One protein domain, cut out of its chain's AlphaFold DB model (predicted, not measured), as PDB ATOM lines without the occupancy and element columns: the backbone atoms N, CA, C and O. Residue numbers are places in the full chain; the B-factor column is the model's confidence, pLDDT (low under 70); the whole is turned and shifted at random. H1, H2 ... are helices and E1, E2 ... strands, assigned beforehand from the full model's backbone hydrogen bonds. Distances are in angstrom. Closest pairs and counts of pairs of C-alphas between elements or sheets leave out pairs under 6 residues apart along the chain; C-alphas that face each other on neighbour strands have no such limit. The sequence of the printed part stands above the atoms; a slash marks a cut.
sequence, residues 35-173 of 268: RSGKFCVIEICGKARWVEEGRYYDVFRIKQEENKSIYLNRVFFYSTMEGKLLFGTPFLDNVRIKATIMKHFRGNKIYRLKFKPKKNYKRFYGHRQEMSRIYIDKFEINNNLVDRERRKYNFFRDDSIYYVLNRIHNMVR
ATOM      1  N   ARG A  35     290.265 241.466 288.103       73.06
ATOM      2  CA  ARG A  35     291.261 242.478 288.510       73.06
ATOM      3  C   ARG A  35     290.667 243.505 289.471       73.06
ATOM      4  O   ARG A  35     291.286 244.534 289.724       73.06
ATOM      5  N   SER A  36     289.499 243.211 290.040       71.38
ATOM      6  CA  SER A  36     288.782 244.060 290.997       71.38
ATOM      7  C   SER A  36     289.570 244.393 292.269       71.38
ATOM      8  O   SER A  36     289.149 245.251 293.041       71.38
ATOM      9  N   GLY A  37     290.699 243.719 292.515       75.31
ATOM     10  CA  GLY A  37     291.518 243.918 293.710       75.31
ATOM     11  C   GLY A  37     290.882 243.338 294.972       75.31
ATOM     12  O   GLY A  37     291.329 243.646 296.074       75.31
ATOM     13  N   LYS A  38     289.848 242.499 294.832       85.06
ATOM     14  CA  LYS A  38     289.262 241.747 295.942       85.06
ATOM     15  C   LYS A  38     290.238 240.682 296.418       85.06
ATOM     16  O   LYS A  38     290.741 239.880 295.634       85.06
ATOM     17  N   PHE A  39     290.452 240.633 297.723       91.25
ATOM     18  CA  PHE A  39     291.246 239.589 298.352       91.25
ATOM     19  C   PHE A  39     290.623 239.156 299.670       91.25
ATOM     20  O   PHE A  39     289.961 239.931 300.368       91.25
ATOM     21  N   CYS A  40     290.893 237.913 300.036       93.00
ATOM     22  CA  CYS A  40     290.658 237.387 301.367       93.00
ATOM     23  C   CYS A  40     291.993 237.033 302.011       93.00
ATOM     24  O   CYS A  40     292.941 236.633 301.333       93.00
ATOM     25  N   VAL A  41     292.040 237.084 303.338       94.00
ATOM     26  CA  VAL A  41     293.036 236.317 304.085       94.00
ATOM     27  C   VAL A  41     292.357 235.193 304.820       94.00
ATOM     28  O   VAL A  41     291.424 235.400 305.592       94.00
ATOM     29  N   ILE A  42     292.854 233.993 304.560       94.19
ATOM     30  CA  ILE A  42     292.297 232.752 305.072       94.19
ATOM     31  C   ILE A  42     293.313 231.990 305.891       94.19
ATOM     32  O   ILE A  42     294.516 232.072 305.640       94.19
ATOM     33  N   GLU A  43     292.819 231.194 306.827       92.50
ATOM     34  CA  GLU A  43     293.597 230.130 307.436       92.50
ATOM     35  C   GLU A  43     293.460 228.858 306.597       92.50
ATOM     36  O   GLU A  43     292.370 228.313 306.437       92.50
ATOM     37  N   ILE A  44     294.577 228.348 306.081       92.06
ATOM     38  CA  ILE A  44     294.611 227.055 305.401       92.06
ATOM     39  C   ILE A  44     295.824 226.248 305.848       92.06
ATOM     40  O   ILE A  44     296.952 226.744 305.892       92.06
ATOM     41  N   CYS A  45     295.590 224.987 306.215       88.62
ATOM     42  CA  CYS A  45     296.621 224.081 306.732       88.62
ATOM     43  C   CYS A  45     297.445 224.688 307.893       88.62
ATOM     44  O   CYS A  45     298.654 224.468 307.977       88.62
ATOM     45  N   GLY A  46     296.800 225.483 308.758       87.56
ATOM     46  CA  GLY A  46     297.427 226.127 309.918       87.56
ATOM     47  C   GLY A  46     298.290 227.352 309.592       87.56
ATOM     48  O   GLY A  46     299.101 227.766 310.417       87.56
ATOM     49  N   LYS A  47     298.175 227.920 308.384       91.12
ATOM     50  CA  LYS A  47     298.878 229.145 307.980       91.12
ATOM     51  C   LYS A  47     297.916 230.150 307.361       91.12
ATOM     52  O   LYS A  47     297.041 229.773 306.585       91.12
ATOM     53  N   ALA A  48     298.138 231.430 307.644       93.88
ATOM     54  CA  ALA A  48     297.438 232.513 306.968       93.88
ATOM     55  C   ALA A  48     297.959 232.685 305.530       93.88
ATOM     56  O   ALA A  48     299.171 232.653 305.288       93.88
ATOM     57  N   ARG A  49     297.052 232.871 304.569       94.44
ATOM     58  CA  ARG A  49     297.371 233.128 303.157       94.44
ATOM     59  C   ARG A  49     296.461 234.208 302.594       94.44
ATOM     60  O   ARG A  49     295.265 234.194 302.854       94.44
ATOM     61  N   TRP A  50     297.051 235.093 301.796       94.06
ATOM     62  CA  TRP A  50     296.339 236.057 300.965       94.06
ATOM     63  C   TRP A  50     295.915 235.358 299.683       94.06
ATOM     64  O   TRP A  50     296.748 234.726 299.028       94.06
ATOM     65  N   VAL A  51     294.629 235.439 299.371       94.38
ATOM     66  CA  VAL A  51     294.032 234.773 298.219       94.38
ATOM     67  C   VAL A  51     293.153 235.740 297.442       94.38
ATOM     68  O   VAL A  51     292.465 236.575 298.022       94.38
ATOM     69  N   GLU A  52     293.187 235.597 296.126       92.12
ATOM     70  CA  GLU A  52     292.377 236.327 295.154       92.12
ATOM     71  C   GLU A  52     291.588 235.311 294.321       92.12
ATOM     72  O   GLU A  52     292.032 234.170 294.144       92.12
ATOM     73  N   GLU A  53     290.428 235.720 293.811       91.19
ATOM     74  CA  GLU A  53     289.632 234.897 292.898       91.19
ATOM     75  C   GLU A  53     290.376 234.657 291.577       91.19
ATOM     76  O   GLU A  53     291.157 235.487 291.107       91.19
ATOM     77  N   GLY A  54     290.168 233.489 290.972       91.00
ATOM     78  CA  GLY A  54     290.740 233.140 289.675       91.00
ATOM     79  C   GLY A  54     292.243 232.837 289.680       91.00
ATOM     80  O   GLY A  54     292.850 232.706 288.612       91.00
ATOM     81  N   ARG A  55     292.874 232.719 290.855       91.69
ATOM     82  CA  ARG A  55     294.306 232.410 291.003       91.69
ATOM     83  C   ARG A  55     294.555 231.044 291.628       91.69
ATOM     84  O   ARG A  55     293.728 230.501 292.358       91.69
ATOM     85  N   TYR A  56     295.745 230.505 291.358       95.12
ATOM     86  CA  TYR A  56     296.223 229.274 291.975       95.12
ATOM     87  C   TYR A  56     297.211 229.552 293.111       95.12
ATOM     88  O   TYR A  56     298.063 230.435 293.022       95.12
ATOM     89  N   TYR A  57     297.137 228.736 294.158       95.94
ATOM     90  CA  TYR A  57     298.028 228.809 295.310       95.94
ATOM     91  C   TYR A  57     298.522 227.420 295.702       95.94
ATOM     92  O   TYR A  57     297.762 226.452 295.744       95.94
ATOM     93  N   ASP A  58     299.810 227.333 296.027       96.12
ATOM     94  CA  ASP A  58     300.423 226.099 296.510       96.12
ATOM     95  C   ASP A  58     300.364 226.051 298.040       96.12
ATOM     96  O   ASP A  58     300.933 226.900 298.742       96.12
ATOM     97  N   VAL A  59     299.678 225.037 298.559       95.50
ATOM     98  CA  VAL A  59     299.429 224.805 299.986       95.50
ATOM     99  C   VAL A  59     299.904 223.413 300.400       95.50
ATOM    100  O   VAL A  59     300.286 222.596 299.561       95.50
ATOM    101  N   PHE A  60     299.937 223.137 301.705       94.12
ATOM    102  CA  PHE A  60     300.269 221.795 302.184       94.12
ATOM    103  C   PHE A  60     299.233 220.767 301.715       94.12
ATOM    104  O   PHE A  60     298.111 221.119 301.358       94.12
ATOM    105  N   ARG A  61     299.623 219.488 301.696       92.62
ATOM    106  CA  ARG A  61     298.761 218.395 301.235       92.62
ATOM    107  C   ARG A  61     297.400 218.391 301.945       92.62
ATOM    108  O   ARG A  61     297.327 218.185 303.154       92.62
ATOM    109  N   ILE A  62     296.333 218.559 301.165       91.12
ATOM    110  CA  ILE A  62     294.938 218.409 301.606       91.12
ATOM    111  C   ILE A  62     294.513 216.976 301.303       91.12
ATOM    112  O   ILE A  62     294.724 216.540 300.181       91.12
ATOM    113  N   LYS A  63     293.935 216.236 302.257       88.19
ATOM    114  CA  LYS A  63     293.519 214.829 302.078       88.19
ATOM    115  C   LYS A  63     292.188 214.707 301.322       88.19
ATOM    116  O   LYS A  63     291.188 214.278 301.882       88.19
ATOM    117  N   GLN A  64     292.185 215.106 300.062       88.31
ATOM    118  CA  GLN A  64     291.038 214.992 299.170       88.31
ATOM    119  C   GLN A  64     291.544 214.659 297.762       88.31
ATOM    120  O   GLN A  64     292.751 214.731 297.519       88.31
ATOM    121  N   GLU A  65     290.656 214.196 296.887       90.81
ATOM    122  CA  GLU A  65     291.009 213.868 295.503       90.81
ATOM    123  C   GLU A  65     291.206 215.131 294.661       90.81
ATOM    124  O   GLU A  65     290.688 216.206 294.976       90.81
ATOM    125  N   GLU A  66     291.953 214.972 293.574       94.38
ATOM    126  CA  GLU A  66     292.138 216.005 292.560       94.38
ATOM    127  C   GLU A  66     290.804 216.316 291.868       94.38
ATOM    128  O   GLU A  66     289.900 215.486 291.807       94.38
ATOM    129  N   ASN A  67     290.667 217.545 291.381       95.06
ATOM    130  CA  ASN A  67     289.474 218.138 290.772       95.06
ATOM    131  C   ASN A  67     288.226 218.215 291.665       95.06
ATOM    132  O   ASN A  67     287.178 218.676 291.213       95.06
ATOM    133  N   LYS A  68     288.307 217.831 292.944       92.94
ATOM    134  CA  LYS A  68     287.207 218.053 293.888       92.94
ATOM    135  C   LYS A  68     287.177 219.503 294.362       92.94
ATOM    136  O   LYS A  68     288.207 220.085 294.720       92.94
ATOM    137  N   SER A  69     285.967 220.052 294.433       92.56
ATOM    138  CA  SER A  69     285.712 221.338 295.072       92.56
ATOM    139  C   SER A  69     285.769 221.204 296.593       92.56
ATOM    140  O   SER A  69     285.192 220.283 297.179       92.56
ATOM    141  N   ILE A  70     286.423 222.163 297.223       92.06
ATOM    142  CA  ILE A  70     286.540 222.347 298.659       92.06
ATOM    143  C   ILE A  70     286.005 223.720 299.036       92.06
ATOM    144  O   ILE A  70     286.027 224.671 298.255       92.06
ATOM    145  N   TYR A  71     285.555 223.818 300.276       91.62
ATOM    146  CA  TYR A  71     285.086 225.071 300.838       91.62
ATOM    147  C   TYR A  71     285.969 225.476 302.008       91.62
ATOM    148  O   TYR A  71     286.209 224.671 302.914       91.62
ATOM    149  N   LEU A  72     286.450 226.716 301.958       90.94
ATOM    150  CA  LEU A  72     287.298 227.336 302.969       90.94
ATOM    151  C   LEU A  72     286.439 228.353 303.720       90.94
ATOM    152  O   LEU A  72     286.118 229.411 303.178       90.94
ATOM    153  N   ASN A  73     286.043 228.019 304.950       88.75
ATOM    154  CA  ASN A  73     285.184 228.898 305.748       88.75
ATOM    155  C   ASN A  73     285.996 229.765 306.732       88.75
ATOM    156  O   ASN A  73     285.523 230.806 307.171       88.75
ATOM    157  N   ARG A  74     287.241 229.389 307.067       89.94
ATOM    158  CA  ARG A  74     288.115 230.151 307.985       89.94
ATOM    159  C   ARG A  74     288.725 231.386 307.331       89.94
ATOM    160  O   ARG A  74     289.911 231.413 306.990       89.94
ATOM    161  N   VAL A  75     287.906 232.412 307.156       91.62
ATOM    162  CA  VAL A  75     288.305 233.695 306.574       91.62
ATOM    163  C   VAL A  75     288.525 234.708 307.695       91.62
ATOM    164  O   VAL A  75     287.612 234.985 308.462       91.62
ATOM    165  N   PHE A  76     289.731 235.264 307.808       91.25
ATOM    166  CA  PHE A  76     290.054 236.302 308.794       91.25
ATOM    167  C   PHE A  76     289.513 237.669 308.377       91.25
ATOM    168  O   PHE A  76     288.919 238.381 309.183       91.25
ATOM    169  N   PHE A  77     289.733 238.043 307.117       89.69
ATOM    170  CA  PHE A  77     289.221 239.288 306.565       89.69
ATOM    171  C   PHE A  77     288.948 239.175 305.068       89.69
ATOM    172  O   PHE A  77     289.544 238.349 304.368       89.69
ATOM    173  N   TYR A  78     288.063 240.042 304.587       89.94
ATOM    174  CA  TYR A  78     287.686 240.168 303.184       89.94
ATOM    175  C   TYR A  78     287.712 241.639 302.768       89.94
ATOM    176  O   TYR A  78     287.123 242.487 303.438       89.94
ATOM    177  N   SER A  79     288.392 241.935 301.661       88.75
ATOM    178  CA  SER A  79     288.386 243.251 301.032       88.75
ATOM    179  C   SER A  79     287.376 243.280 299.895       88.75
ATOM    180  O   SER A  79     287.503 242.542 298.916       88.75
ATOM    181  N   THR A  80     286.394 244.167 300.012       82.50
ATOM    182  CA  THR A  80     285.445 244.455 298.930       82.50
ATOM    183  C   THR A  80     286.105 245.248 297.801       82.50
ATOM    184  O   THR A  80     287.162 245.854 297.975       82.50
ATOM    185  N   MET A  81     285.435 245.285 296.647       74.56
ATOM    186  CA  MET A  81     285.856 246.053 295.466       74.56
ATOM    187  C   MET A  81     285.970 247.559 295.744       74.56
ATOM    188  O   MET A  81     286.810 248.240 295.172       74.56
ATOM    189  N   GLU A  82     285.154 248.070 296.668       71.38
ATOM    190  CA  GLU A  82     285.142 249.475 297.091       71.38
ATOM    191  C   GLU A  82     286.235 249.804 298.128       71.38
ATOM    192  O   GLU A  82     286.262 250.902 298.682       71.38
ATOM    193  N   GLY A  83     287.109 248.846 298.461       72.31
ATOM    194  CA  GLY A  83     288.169 249.023 299.456       72.31
ATOM    195  C   GLY A  83     287.697 248.974 300.914       72.31
ATOM    196  O   GLY A  83     288.490 249.222 301.823       72.31
ATOM    197  N   LYS A  84     286.426 248.634 301.181       81.19
ATOM    198  CA  LYS A  84     285.958 248.367 302.551       81.19
ATOM    199  C   LYS A  84     286.486 247.006 302.993       81.19
ATOM    200  O   LYS A  84     286.256 246.005 302.305       81.19
ATOM    201  N   LEU A  85     287.156 246.974 304.143       83.94
ATOM    202  CA  LEU A  85     287.671 245.746 304.736       83.94
ATOM    203  C   LEU A  85     286.720 245.240 305.825       83.94
ATOM    204  O   LEU A  85     286.427 245.955 306.783       83.94
ATOM    205  N   LEU A  86     286.255 244.003 305.681       86.25
ATOM    206  CA  LEU A  86     285.497 243.289 306.703       86.25
ATOM    207  C   LEU A  86     286.470 242.466 307.546       86.25
ATOM    208  O   LEU A  86     287.227 241.667 306.998       86.25
ATOM    209  N   PHE A  87     286.429 242.641 308.866       87.25
ATOM    210  CA  PHE A  87     287.256 241.899 309.818       87.25
ATOM    211  C   PHE A  87     286.404 240.914 310.622       87.25
ATOM    212  O   PHE A  87     285.329 241.269 311.100       87.25
ATOM    213  N   GLY A  88     286.897 239.687 310.778       83.06
ATOM    214  CA  GLY A  88     286.304 238.673 311.645       83.06
ATOM    215  C   GLY A  88     286.817 238.746 313.084       83.06
ATOM    216  O   GLY A  88     287.904 239.254 313.355       83.06
ATOM    217  N   THR A  89     286.050 238.182 314.018       83.75
ATOM    218  CA  THR A  89     286.449 238.019 315.426       83.75
ATOM    219  C   THR A  89     286.106 236.607 315.916       83.75
ATOM    220  O   THR A  89     285.045 236.423 316.516       83.75
ATOM    221  N   PRO A  90     286.959 235.584 315.699       85.69
ATOM    222  CA  PRO A  90     288.236 235.577 314.965       85.69
ATOM    223  C   PRO A  90     288.109 235.360 313.444       85.69
ATOM    224  O   PRO A  90     289.037 235.690 312.712       85.69
ATOM    225  N   PHE A  91     286.985 234.823 312.965       88.81
ATOM    226  CA  PHE A  91     286.706 234.582 311.543       88.81
ATOM    227  C   PHE A  91     285.409 235.286 311.123       88.81
ATOM    228  O   PHE A  91     284.636 235.725 311.976       88.81
ATOM    229  N   LEU A  92     285.193 235.430 309.817       87.12
ATOM    230  CA  LEU A  92     283.959 235.944 309.227       87.12
ATOM    231  C   LEU A  92     282.968 234.799 308.995       87.12
ATOM    232  O   LEU A  92     283.268 233.867 308.258       87.12
ATOM    233  N   ASP A  93     281.764 234.908 309.559       82.38
ATOM    234  CA  ASP A  93     280.713 233.886 309.405       82.38
ATOM    235  C   ASP A  93     280.006 233.953 308.035       82.38
ATOM    236  O   ASP A  93     279.452 232.967 307.549       82.38
ATOM    237  N   ASN A  94     280.024 235.125 307.394       83.69
ATOM    238  CA  ASN A  94     279.225 235.416 306.199       83.69
ATOM    239  C   ASN A  94     279.997 235.253 304.881       83.69
ATOM    240  O   ASN A  94     279.422 235.469 303.813       83.69
ATOM    241  N   VAL A  95     281.287 234.908 304.951       87.56
ATOM    242  CA  VAL A  95     282.170 234.784 303.788       87.56
ATOM    243  C   VAL A  95     282.674 233.355 303.687       87.56
ATOM    244  O   VAL A  95     283.249 232.814 304.629       87.56
ATOM    245  N   ARG A  96     282.494 232.759 302.515       88.81
ATOM    246  CA  ARG A  96     282.950 231.411 302.194       88.81
ATOM    247  C   ARG A  96     283.716 231.440 300.890       88.81
ATOM    248  O   ARG A  96     283.323 232.122 299.953       88.81
ATOM    249  N   ILE A  97     284.800 230.681 300.806       92.31
ATOM    250  CA  ILE A  97     285.584 230.593 299.575       92.31
ATOM    251  C   ILE A  97     285.411 229.204 298.986       92.31
ATOM    252  O   ILE A  97     285.724 228.204 299.637       92.31
ATOM    253  N   LYS A  98     284.928 229.149 297.745       93.75
ATOM    254  CA  LYS A  98     284.922 227.932 296.943       93.75
ATOM    255  C   LYS A  98     286.253 227.833 296.208       93.75
ATOM    256  O   LYS A  98     286.681 228.780 295.550       93.75
ATOM    257  N   ALA A  99     286.917 226.697 296.355       95.25
ATOM    258  CA  ALA A  99     288.176 226.418 295.691       95.25
ATOM    259  C   ALA A  99     288.170 225.000 295.131       95.25
ATOM    260  O   ALA A  99     287.520 224.116 295.678       95.25
ATOM    261  N   THR A 100     288.948 224.753 294.088       95.88
ATOM    262  CA  THR A 100     289.093 223.434 293.477       95.88
ATOM    263  C   THR A 100     290.529 222.954 293.621       95.88
ATOM    264  O   THR A 100     291.488 223.695 293.390       95.88
ATOM    265  N   ILE A 101     290.710 221.704 294.042       96.38
ATOM    266  CA  ILE A 101     292.039 221.093 294.115       96.38
ATOM    267  C   ILE A 101     292.453 220.729 292.696       96.38
ATOM    268  O   ILE A 101     291.875 219.830 292.111       96.38
ATOM    269  N   MET A 102     293.466 221.385 292.139       96.94
ATOM    270  CA  MET A 102     293.909 221.075 290.778       96.94
ATOM    271  C   MET A 102     294.746 219.800 290.736       96.94
ATOM    272  O   MET A 102     294.515 218.926 289.914       96.94
ATOM    273  N   LYS A 103     295.766 219.719 291.598       96.94
ATOM    274  CA  LYS A 103     296.700 218.587 291.623       96.94
ATOM    275  C   LYS A 103     297.460 218.471 292.931       96.94
ATOM    276  O   LYS A 103     297.693 219.468 293.627       96.94
ATOM    277  N   HIS A 104     297.952 217.273 293.202       97.38
ATOM    278  CA  HIS A 104     298.910 217.000 294.260       97.38
ATOM    279  C   HIS A 104     300.305 216.808 293.682       97.38
ATOM    280  O   HIS A 104     300.505 216.191 292.641       97.38
ATOM    281  N   PHE A 105     301.306 217.365 294.356       96.94
ATOM    282  CA  PHE A 105     302.685 217.253 293.903       96.94
ATOM    283  C   PHE A 105     303.655 217.298 295.078       96.94
ATOM    284  O   PHE A 105     303.312 217.688 296.196       96.94
ATOM    285  N   ARG A 106     304.902 216.894 294.828       96.81
ATOM    286  CA  ARG A 106     305.987 217.026 295.802       96.81
ATOM    287  C   ARG A 106     306.788 218.274 295.478       96.81
ATOM    288  O   ARG A 106     307.258 218.434 294.355       96.81
ATOM    289  N   GLY A 107     306.970 219.134 296.471       95.12
ATOM    290  CA  GLY A 107     307.779 220.337 296.351       95.12
ATOM    291  C   GLY A 107     309.256 220.033 296.097       95.12
ATOM    292  O   GLY A 107     309.692 218.879 295.952       95.12
ATOM    293  N   ASN A 108     310.044 221.100 296.064       95.19
ATOM    294  CA  ASN A 108     311.484 221.010 295.859       95.19
ATOM    295  C   ASN A 108     312.141 220.184 296.970       95.19
ATOM    296  O   ASN A 108     311.698 220.182 298.123       95.19
ATOM    297  N   LYS A 109     313.190 219.440 296.610       96.88
ATOM    298  CA  LYS A 109     313.939 218.640 297.578       96.88
ATOM    299  C   LYS A 109     314.781 219.568 298.440       96.88
ATOM    300  O   LYS A 109     315.644 220.273 297.937       96.88
ATOM    301  N   ILE A 110     314.516 219.544 299.738       96.06
ATOM    302  CA  ILE A 110     315.280 220.265 300.745       96.06
ATOM    303  C   ILE A 110     316.305 219.288 301.305       96.06
ATOM    304  O   ILE A 110     315.949 218.238 301.844       96.06
ATOM    305  N   TYR A 111     317.582 219.622 301.171       95.69
ATOM    306  CA  TYR A 111     318.664 218.824 301.729       95.69
ATOM    307  C   TYR A 111     318.997 219.296 303.141       95.69
ATOM    308  O   TYR A 111     319.130 220.489 303.403       95.69
ATOM    309  N   ARG A 112     319.145 218.347 304.063       96.00
ATOM    310  CA  ARG A 112     319.619 218.573 305.424       96.00
ATOM    311  C   ARG A 112     320.863 217.728 305.649       96.00
ATOM    312  O   ARG A 112     320.798 216.499 305.653       96.00
ATOM    313  N   LEU A 113     321.978 218.397 305.903       96.12
ATOM    314  CA  LEU A 113     323.218 217.773 306.341       96.12
ATOM    315  C   LEU A 113     323.346 217.927 307.861       96.12
ATOM    316  O   LEU A 113     323.270 219.036 308.383       96.12
ATOM    317  N   LYS A 114     323.545 216.821 308.579       96.56
ATOM    318  CA  LYS A 114     323.990 216.828 309.978       96.56
ATOM    319  C   LYS A 114     325.429 216.338 310.023       96.56
ATOM    320  O   LYS A 114     325.711 215.233 309.571       96.56
ATOM    321  N   PHE A 115     326.316 217.143 310.584       97.19
ATOM    322  CA  PHE A 115     327.732 216.830 310.715       97.19
ATOM    323  C   PHE A 115     328.179 217.063 312.158       97.19
ATOM    324  O   PHE A 115     327.756 218.041 312.773       97.19
ATOM    325  N   LYS A 116     329.010 216.167 312.704       96.81
ATOM    326  CA  LYS A 116     329.720 216.402 313.969       96.81
ATOM    327  C   LYS A 116     331.235 216.369 313.713       96.81
ATOM    328  O   LYS A 116     331.727 215.345 313.226       96.81
ATOM    329  N   PRO A 117     331.975 217.439 314.061       97.62
ATOM    330  CA  PRO A 117     333.414 217.507 313.828       97.62
ATOM    331  C   PRO A 117     334.153 216.413 314.594       97.62
ATOM    332  O   PRO A 117     333.774 216.092 315.718       97.62
ATOM    333  N   LYS A 118     335.218 215.857 314.000       95.94
ATOM    334  CA  LYS A 118     336.125 214.871 314.632       95.94
ATOM    335  C   LYS A 118     335.439 213.610 315.198       95.94
ATOM    336  O   LYS A 118     336.050 212.859 315.948       95.94
ATOM    337  N   LYS A 119     334.170 213.363 314.854       96.31
ATOM    338  CA  LYS A 119     333.389 212.184 315.280       96.31
ATOM    339  C   LYS A 119     333.023 211.257 314.117       96.31
ATOM    340  O   LYS A 119     332.181 210.387 314.296       96.31
ATOM    341  N   ASN A 120     333.589 211.495 312.927       94.56
ATOM    342  CA  ASN A 120     333.251 210.824 311.662       94.56
ATOM    343  C   ASN A 120     331.731 210.666 311.430       94.56
ATOM    344  O   ASN A 120     331.254 209.706 310.833       94.56
ATOM    345  N   TYR A 121     330.936 211.603 311.953       96.69
ATOM    346  CA  TYR A 121     329.486 211.545 311.884       96.69
ATOM    347  C   TYR A 121     329.015 212.563 310.858       96.69
ATOM    348  O   TYR A 121     329.049 213.774 311.094       96.69
ATOM    349  N   LYS A 122     328.551 212.052 309.720       96.62
ATOM    350  CA  LYS A 122     327.937 212.820 308.642       96.62
ATOM    351  C   LYS A 122     326.671 212.095 308.209       96.62
ATOM    352  O   LYS A 122     326.714 210.918 307.870       96.62
ATOM    353  N   ARG A 123     325.532 212.784 308.226       96.19
ATOM    354  CA  ARG A 123     324.262 212.258 307.724       96.19
ATOM    355  C   ARG A 123     323.629 213.247 306.768       96.19
ATOM    356  O   ARG A 123     323.402 214.399 307.132       96.19
ATOM    357  N   PHE A 124     323.337 212.785 305.562       96.44
ATOM    358  CA  PHE A 124     322.692 213.570 304.523       96.44
ATOM    359  C   PHE A 124     321.280 213.036 304.302       96.44
ATOM    360  O   PHE A 124     321.099 211.868 303.975       96.44
ATOM    361  N   TYR A 125     320.282 213.888 304.505       95.50
ATOM    362  CA  TYR A 125     318.876 213.546 304.334       95.50
ATOM    363  C   TYR A 125     318.228 214.525 303.367       95.50
ATOM    364  O   TYR A 125     318.471 215.727 303.437       95.50
ATOM    365  N   GLY A 126     317.384 214.022 302.473       96.69
ATOM    366  CA  GLY A 126     316.538 214.855 301.627       96.69
ATOM    367  C   GLY A 126     315.087 214.751 302.072       96.69
ATOM    368  O   GLY A 126     314.575 213.643 302.196       96.69
ATOM    369  N   HIS A 127     314.417 215.884 302.258       96.12
ATOM    370  CA  HIS A 127     312.971 215.947 302.461       96.12
ATOM    371  C   HIS A 127     312.307 216.546 301.225       96.12
ATOM    372  O   HIS A 127     312.778 217.555 300.702       96.12
ATOM    373  N   ARG A 128     311.203 215.956 300.757       96.38
ATOM    374  CA  ARG A 128     310.318 216.607 299.780       96.38
ATOM    375  C   ARG A 128     308.945 216.737 300.400       96.38
ATOM    376  O   ARG A 128     308.320 215.718 300.699       96.38
ATOM    377  N   GLN A 129     308.498 217.976 300.559       96.06
ATOM    378  CA  GLN A 129     307.198 218.273 301.137       96.06
ATOM    379  C   GLN A 129     306.076 217.912 300.163       96.06
ATOM    380  O   GLN A 129     306.143 218.267 298.988       96.06
ATOM    381  N   GLU A 130     305.043 217.237 300.649       96.69
ATOM    382  CA  GLU A 130     303.816 217.022 299.884       96.69
ATOM    383  C   GLU A 130     302.953 218.282 299.909       96.69
ATOM    384  O   GLU A 130     302.688 218.864 300.968       96.69
ATOM    385  N   MET A 131     302.537 218.697 298.720       96.75
ATOM    386  CA  MET A 131     301.840 219.945 298.455       96.75
ATOM    387  C   MET A 131     300.599 219.679 297.604       96.75
ATOM    388  O   MET A 131     300.449 218.635 296.967       96.75
ATOM    389  N   SER A 132     299.672 220.624 297.618       96.62
ATOM    390  CA  SER A 132     298.496 220.654 296.749       96.62
ATOM    391  C   SER A 132     298.404 222.024 296.105       96.62
ATOM    392  O   SER A 132     298.607 223.031 296.783       96.62
ATOM    393  N   ARG A 133     298.109 222.058 294.809       97.25
ATOM    394  CA  ARG A 133     297.749 223.293 294.122       97.25
ATOM    395  C   ARG A 133     296.241 223.435 294.176       97.25
ATOM    396  O   ARG A 133     295.533 222.562 293.678       97.25
ATOM    397  N   ILE A 134     295.775 224.517 294.778       96.62
ATOM    398  CA  ILE A 134     294.361 224.881 294.799       96.62
ATOM    399  C   ILE A 134     294.133 226.046 293.846       96.62
ATOM    400  O   ILE A 134     294.998 226.911 293.721       96.62
ATOM    401  N   TYR A 135     292.987 226.055 293.188       96.12
ATOM    402  CA  TYR A 135     292.481 227.164 292.397       96.12
ATOM    403  C   TYR A 135     291.312 227.793 293.144       96.12
ATOM    404  O   TYR A 135     290.454 227.073 293.652       96.12
ATOM    405  N   ILE A 136     291.306 229.113 293.279       95.56
ATOM    406  CA  ILE A 136     290.228 229.833 293.957       95.56
ATOM    407  C   ILE A 136     289.157 230.160 292.924       95.56
ATOM    408  O   ILE A 136     289.390 230.988 292.048       95.56
ATOM    409  N   ASP A 137     287.996 229.518 293.038       94.19
ATOM    410  CA  ASP A 137     286.908 229.682 292.076       94.19
ATOM    411  C   ASP A 137     286.159 230.992 292.324       94.19
ATOM    412  O   ASP A 137     286.017 231.808 291.419       94.19
ATOM    413  N   LYS A 138     285.653 231.185 293.552       92.12
ATOM    414  CA  LYS A 138     284.788 232.325 293.889       92.12
ATOM    415  C   LYS A 138     284.690 232.569 295.395       92.12
ATOM    416  O   LYS A 138     284.697 231.616 296.183       92.12
ATOM    417  N   PHE A 139     284.518 233.827 295.792       91.50
ATOM    418  CA  PHE A 139     284.086 234.223 297.128       91.50
ATOM    419  C   PHE A 139     282.554 234.318 297.166       91.50
ATOM    420  O   PHE A 139     281.913 235.090 296.453       91.50
ATOM    421  N   GLU A 140     281.948 233.497 298.011       88.81
ATOM    422  CA  GLU A 140     280.522 233.494 298.308       88.81
ATOM    423  C   GLU A 140     280.286 234.378 299.538       88.81
ATOM    424  O   GLU A 140     280.779 234.090 300.632       88.81
ATOM    425  N   ILE A 141     279.537 235.468 299.363       85.31
ATOM    426  CA  ILE A 141     279.198 236.406 300.438       85.31
ATOM    427  C   ILE A 141     277.689 236.348 300.646       85.31
ATOM    428  O   ILE A 141     276.919 236.691 299.749       85.31
ATOM    429  N   ASN A 142     277.257 235.930 301.832       77.75
ATOM    430  CA  ASN A 142     275.842 235.938 302.187       77.75
ATOM    431  C   ASN A 142     275.478 237.289 302.818       77.75
ATOM    432  O   ASN A 142     275.574 237.464 304.029       77.75
ATOM    433  N   ASN A 143     275.034 238.240 301.990       62.47
ATOM    434  CA  ASN A 143     274.597 239.569 302.443       62.47
ATOM    435  C   ASN A 143     273.258 239.554 303.216       62.47
ATOM    436  O   ASN A 143     272.927 240.530 303.879       62.47
ATOM    437  N   ASN A 144     272.501 238.451 303.190       50.22
ATOM    438  CA  ASN A 144     271.149 238.371 303.769       50.22
ATOM    439  C   ASN A 144     271.104 238.171 305.300       50.22
ATOM    440  O   ASN A 144     270.024 238.007 305.859       50.22
ATOM    441  N   LEU A 145     272.245 238.165 305.994       48.31
ATOM    442  CA  LEU A 145     272.337 237.851 307.430       48.31
ATOM    443  C   LEU A 145     272.825 239.037 308.271       48.31
ATOM    444  O   LEU A 145     273.545 238.842 309.249       48.31
ATOM    445  N   VAL A 146     272.479 240.269 307.886       46.12
ATOM    446  CA  VAL A 146     272.896 241.440 308.669       46.12
ATOM    447  C   VAL A 146     272.133 241.549 309.993       46.12
ATOM    448  O   VAL A 146     272.757 241.965 310.959       46.12
ATOM    449  N   ASP A 147     270.883 241.069 310.121       41.38
ATOM    450  CA  ASP A 147     270.084 241.492 311.290       41.38
ATOM    451  C   ASP A 147     269.377 240.461 312.182       41.38
ATOM    452  O   ASP A 147     268.958 240.880 313.257       41.38
ATOM    453  N   ARG A 148     269.216 239.157 311.878       38.38
ATOM    454  CA  ARG A 148     268.425 238.296 312.813       38.38
ATOM    455  C   ARG A 148     268.936 236.909 313.156       38.38
ATOM    456  O   ARG A 148     268.668 236.451 314.261       38.38
ATOM    457  N   GLU A 149     269.750 236.270 312.328       44.31
ATOM    458  CA  GLU A 149     270.316 234.967 312.678       44.31
ATOM    459  C   GLU A 149     271.739 234.884 312.146       44.31
ATOM    460  O   GLU A 149     271.968 234.564 310.985       44.31
ATOM    461  N   ARG A 150     272.737 235.175 312.990       50.50
ATOM    462  CA  ARG A 150     274.108 234.758 312.675       50.50
ATOM    463  C   ARG A 150     274.039 233.255 312.428       50.50
ATOM    464  O   ARG A 150     273.786 232.510 313.377       50.50
ATOM    465  N   ARG A 151     274.244 232.787 311.192       50.78
ATOM    466  CA  ARG A 151     274.555 231.371 310.976       50.78
ATOM    467  C   ARG A 151     275.797 231.107 311.814       50.78
ATOM    468  O   ARG A 151     276.886 231.521 311.438       50.78
ATOM    469  N   LYS A 152     275.635 230.473 312.978       56.03
ATOM    470  CA  LYS A 152     276.762 229.997 313.778       56.03
ATOM    471  C   LYS A 152     277.361 228.830 313.012       56.03
ATOM    472  O   LYS A 152     276.996 227.680 313.247       56.03
ATOM    473  N   TYR A 153     278.217 229.145 312.047       62.94
ATOM    474  CA  TYR A 153     278.938 228.143 311.290       62.94
ATOM    475  C   TYR A 153     279.815 227.379 312.270       62.94
ATOM    476  O   TYR A 153     280.606 227.959 313.021       62.94
ATOM    477  N   ASN A 154     279.649 226.063 312.317       66.44
ATOM    478  CA  ASN A 154     280.502 225.256 313.152       66.44
ATOM    479  C   ASN A 154     281.740 224.916 312.328       66.44
ATOM    480  O   ASN A 154     281.774 223.899 311.637       66.44
ATOM    481  N   PHE A 155     282.785 225.742 312.444       61.97
ATOM    482  CA  PHE A 155     284.086 225.529 311.790       61.97
ATOM    483  C   PHE A 155     284.673 224.130 312.034       61.97
ATOM    484  O   PHE A 155     285.565 223.689 311.312       61.97
ATOM    485  N   PHE A 156     284.191 223.400 313.046       60.91
ATOM    486  CA  PHE A 156     284.616 222.029 313.284       60.91
ATOM    487  C   PHE A 156     283.848 220.981 312.465       60.91
ATOM    488  O   PHE A 156     284.415 219.934 312.144       60.91
ATOM    489  N   ARG A 157     282.583 221.236 312.122       63.06
ATOM    490  CA  ARG A 157     281.723 220.311 311.362       63.06
ATOM    491  C   ARG A 157     281.671 220.647 309.875       63.06
ATOM    492  O   ARG A 157     281.678 219.734 309.058       63.06
ATOM    493  N   ASP A 158     281.672 221.930 309.542       66.25
ATOM    494  CA  ASP A 158     281.282 222.397 308.210       66.25
ATOM    495  C   ASP A 158     282.491 222.676 307.290       66.25
ATOM    496  O   ASP A 158     282.342 222.892 306.082       66.25
ATOM    497  N   ASP A 159     283.709 222.651 307.842       70.81
ATOM    498  CA  ASP A 159     284.958 222.734 307.081       70.81
ATOM    499  C   ASP A 159     285.338 221.368 306.498       70.81
ATOM    500  O   ASP A 159     285.860 220.501 307.202       70.81
ATOM    501  N   SER A 160     285.186 221.216 305.181       69.75
ATOM    502  CA  SER A 160     285.586 220.005 304.437       69.75
ATOM    503  C   SER A 160     287.023 219.534 304.731       69.75
ATOM    504  O   SER A 160     287.267 218.339 304.882       69.75
ATOM    505  N   ILE A 161     287.965 220.471 304.898       76.19
ATOM    506  CA  ILE A 161     289.383 220.182 305.178       76.19
ATOM    507  C   ILE A 161     289.589 219.612 306.585       76.19
ATOM    508  O   ILE A 161     290.383 218.691 306.782       76.19
ATOM    509  N   TYR A 162     288.912 220.187 307.578       70.81
ATOM    510  CA  TYR A 162     289.157 219.888 308.987       70.81
ATOM    511  C   TYR A 162     288.205 218.823 309.534       70.81
ATOM    512  O   TYR A 162     288.486 218.236 310.578       70.81
ATOM    513  N   TYR A 163     287.129 218.515 308.808       66.19
ATOM    514  CA  TYR A 163     286.085 217.577 309.204       66.19
ATOM    515  C   TYR A 163     286.629 216.233 309.710       66.19
ATOM    516  O   TYR A 163     286.213 215.762 310.766       66.19
ATOM    517  N   VAL A 164     287.611 215.637 309.021       62.59
ATOM    518  CA  VAL A 164     288.200 214.346 309.426       62.59
ATOM    519  C   VAL A 164     288.952 214.454 310.757       62.59
ATOM    520  O   VAL A 164     288.757 213.628 311.646       62.59
ATOM    521  N   LEU A 165     289.787 215.486 310.923       62.47
ATOM    522  CA  LEU A 165     290.540 215.720 312.163       62.47
ATOM    523  C   LEU A 165     289.602 216.036 313.334       62.47
ATOM    524  O   LEU A 165     289.807 215.565 314.451       62.47
ATOM    525  N   ASN A 166     288.537 216.782 313.060       56.31
ATOM    526  CA  ASN A 166     287.556 217.172 314.061       56.31
ATOM    527  C   ASN A 166     286.643 216.009 314.451       56.31
ATOM    528  O   ASN A 166     286.281 215.893 315.620       56.31
ATOM    529  N   ARG A 167     286.320 215.100 313.519       56.56
ATOM    530  CA  ARG A 167     285.632 213.839 313.828       56.56
ATOM    531  C   ARG A 167     286.472 212.994 314.785       56.56
ATOM    532  O   ARG A 167     285.929 212.508 315.767       56.56
ATOM    533  N   ILE A 168     287.785 212.894 314.558       59.03
ATOM    534  CA  ILE A 168     288.704 212.200 315.474       59.03
ATOM    535  C   ILE A 168     288.726 212.890 316.845       59.03
ATOM    536  O   ILE A 168     288.599 212.219 317.858       59.03
ATOM    537  N   HIS A 169     288.807 214.222 316.911       50.69
ATOM    538  CA  HIS A 169     288.743 214.943 318.190       50.69
ATOM    539  C   HIS A 169     287.401 214.731 318.928       50.69
ATOM    540  O   HIS A 169     287.371 214.613 320.152       50.69
ATOM    541  N   ASN A 170     286.294 214.625 318.185       51.53
ATOM    542  CA  ASN A 170     284.979 214.282 318.729       51.53
ATOM    543  C   ASN A 170     284.878 212.808 319.160       51.53
ATOM    544  O   ASN A 170     284.137 212.528 320.093       51.53
ATOM    545  N   MET A 171     285.634 211.895 318.537       54.69
ATOM    546  CA  MET A 171     285.783 210.498 318.975       54.69
ATOM    547  C   MET A 171     286.680 210.362 320.216       54.69
ATOM    548  O   MET A 171     286.470 209.470 321.031       54.69
ATOM    549  N   VAL A 172     287.692 211.227 320.362       54.88
ATOM    550  CA  VAL A 172     288.648 211.206 321.487       54.88
ATOM    551  C   VAL A 172     288.032 211.759 322.772       54.88
ATOM    552  O   VAL A 172     288.426 211.342 323.863       54.88
ATOM    553  N   ARG A 173     287.026 212.643 322.692       52.75
ATOM    554  CA  ARG A 173     286.141 212.834 323.845       52.75
ATOM    555  C   ARG A 173     285.364 211.531 324.027       52.75
ATOM    556  O   ARG A 173     284.615 211.187 323.117       52.75
TER     557      ARG A 173
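AT A GLANCE: This is residues 35 to 173 of the 268 residues of an uncharacterized protein of Plasmodium inui San Antonio 1 (UniProt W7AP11). A small sandwich of two crossed four-stranded sheets, E2 E1 E5 E6 and E3 E8 E7 E4, sends out one long two-stranded arm, the hairpin E7 and E8, whose tip, residues 116 to 121, sticks out. Helix H1 lies away from both sheets after a long link. The 139 printed residues, mostly strand by class, run E1 to E8, then H1; both sheets are antiparallel. The whole is loose, with a radius of gyration of the C-alphas of 19.4 A, and spans 71 by 45 by 30 A.

IN THESE COORDINATES: E1, residues 39 to 44, begins at C-alpha 39 (291.246, 239.589, 298.352). E2 is 47 to 51, E3 56 to 60, E4 69 to 72, E5 75 to 79 and E6 85 to 87. E7, 95 to 116, is 52.0 A long, and E8, 121 to 141, 57.3 A. H1, 163 to 172, is 14.1 A long and ends at C-alpha 172 (288.648, 211.206, 321.487).

HOW THE PARTS SIT: In the first sheet N 42 of E1 and O 49 of E2 are 3.0 A apart, N 41 of E1 and O 77 of E5 3.0 A, and N 86 of E6 and O 78 of E5 2.8 A. The second sheet is curled and twisted; E7 bends by 83 degrees at residue 98 and E8 by 63 degrees at residue 137. There N 59 of E3 and O 132 of E8 are 2.9 A apart, N 112 of E7 and O 125 of E8 2.8 A, and N 70 of E4 and O 99 of E7 2.7 A. The sheets are face to face in a sandwich, the parts that face each other 10.6 A centre to centre, with the strands of the one at 51 degrees to those of the other. H1, with each O i to N i+4 pair within hydrogen-bond range, is on neither sheet.

THE WHOLE: The farthest C-alphas, of Lys 118 and Arg 148, are 71.7 A apart. The printed part has no cut. The link E8 to H1, 21 residues, is long. pLDDT is under 70 at residues 143 to 158, 160 and 163 to 173.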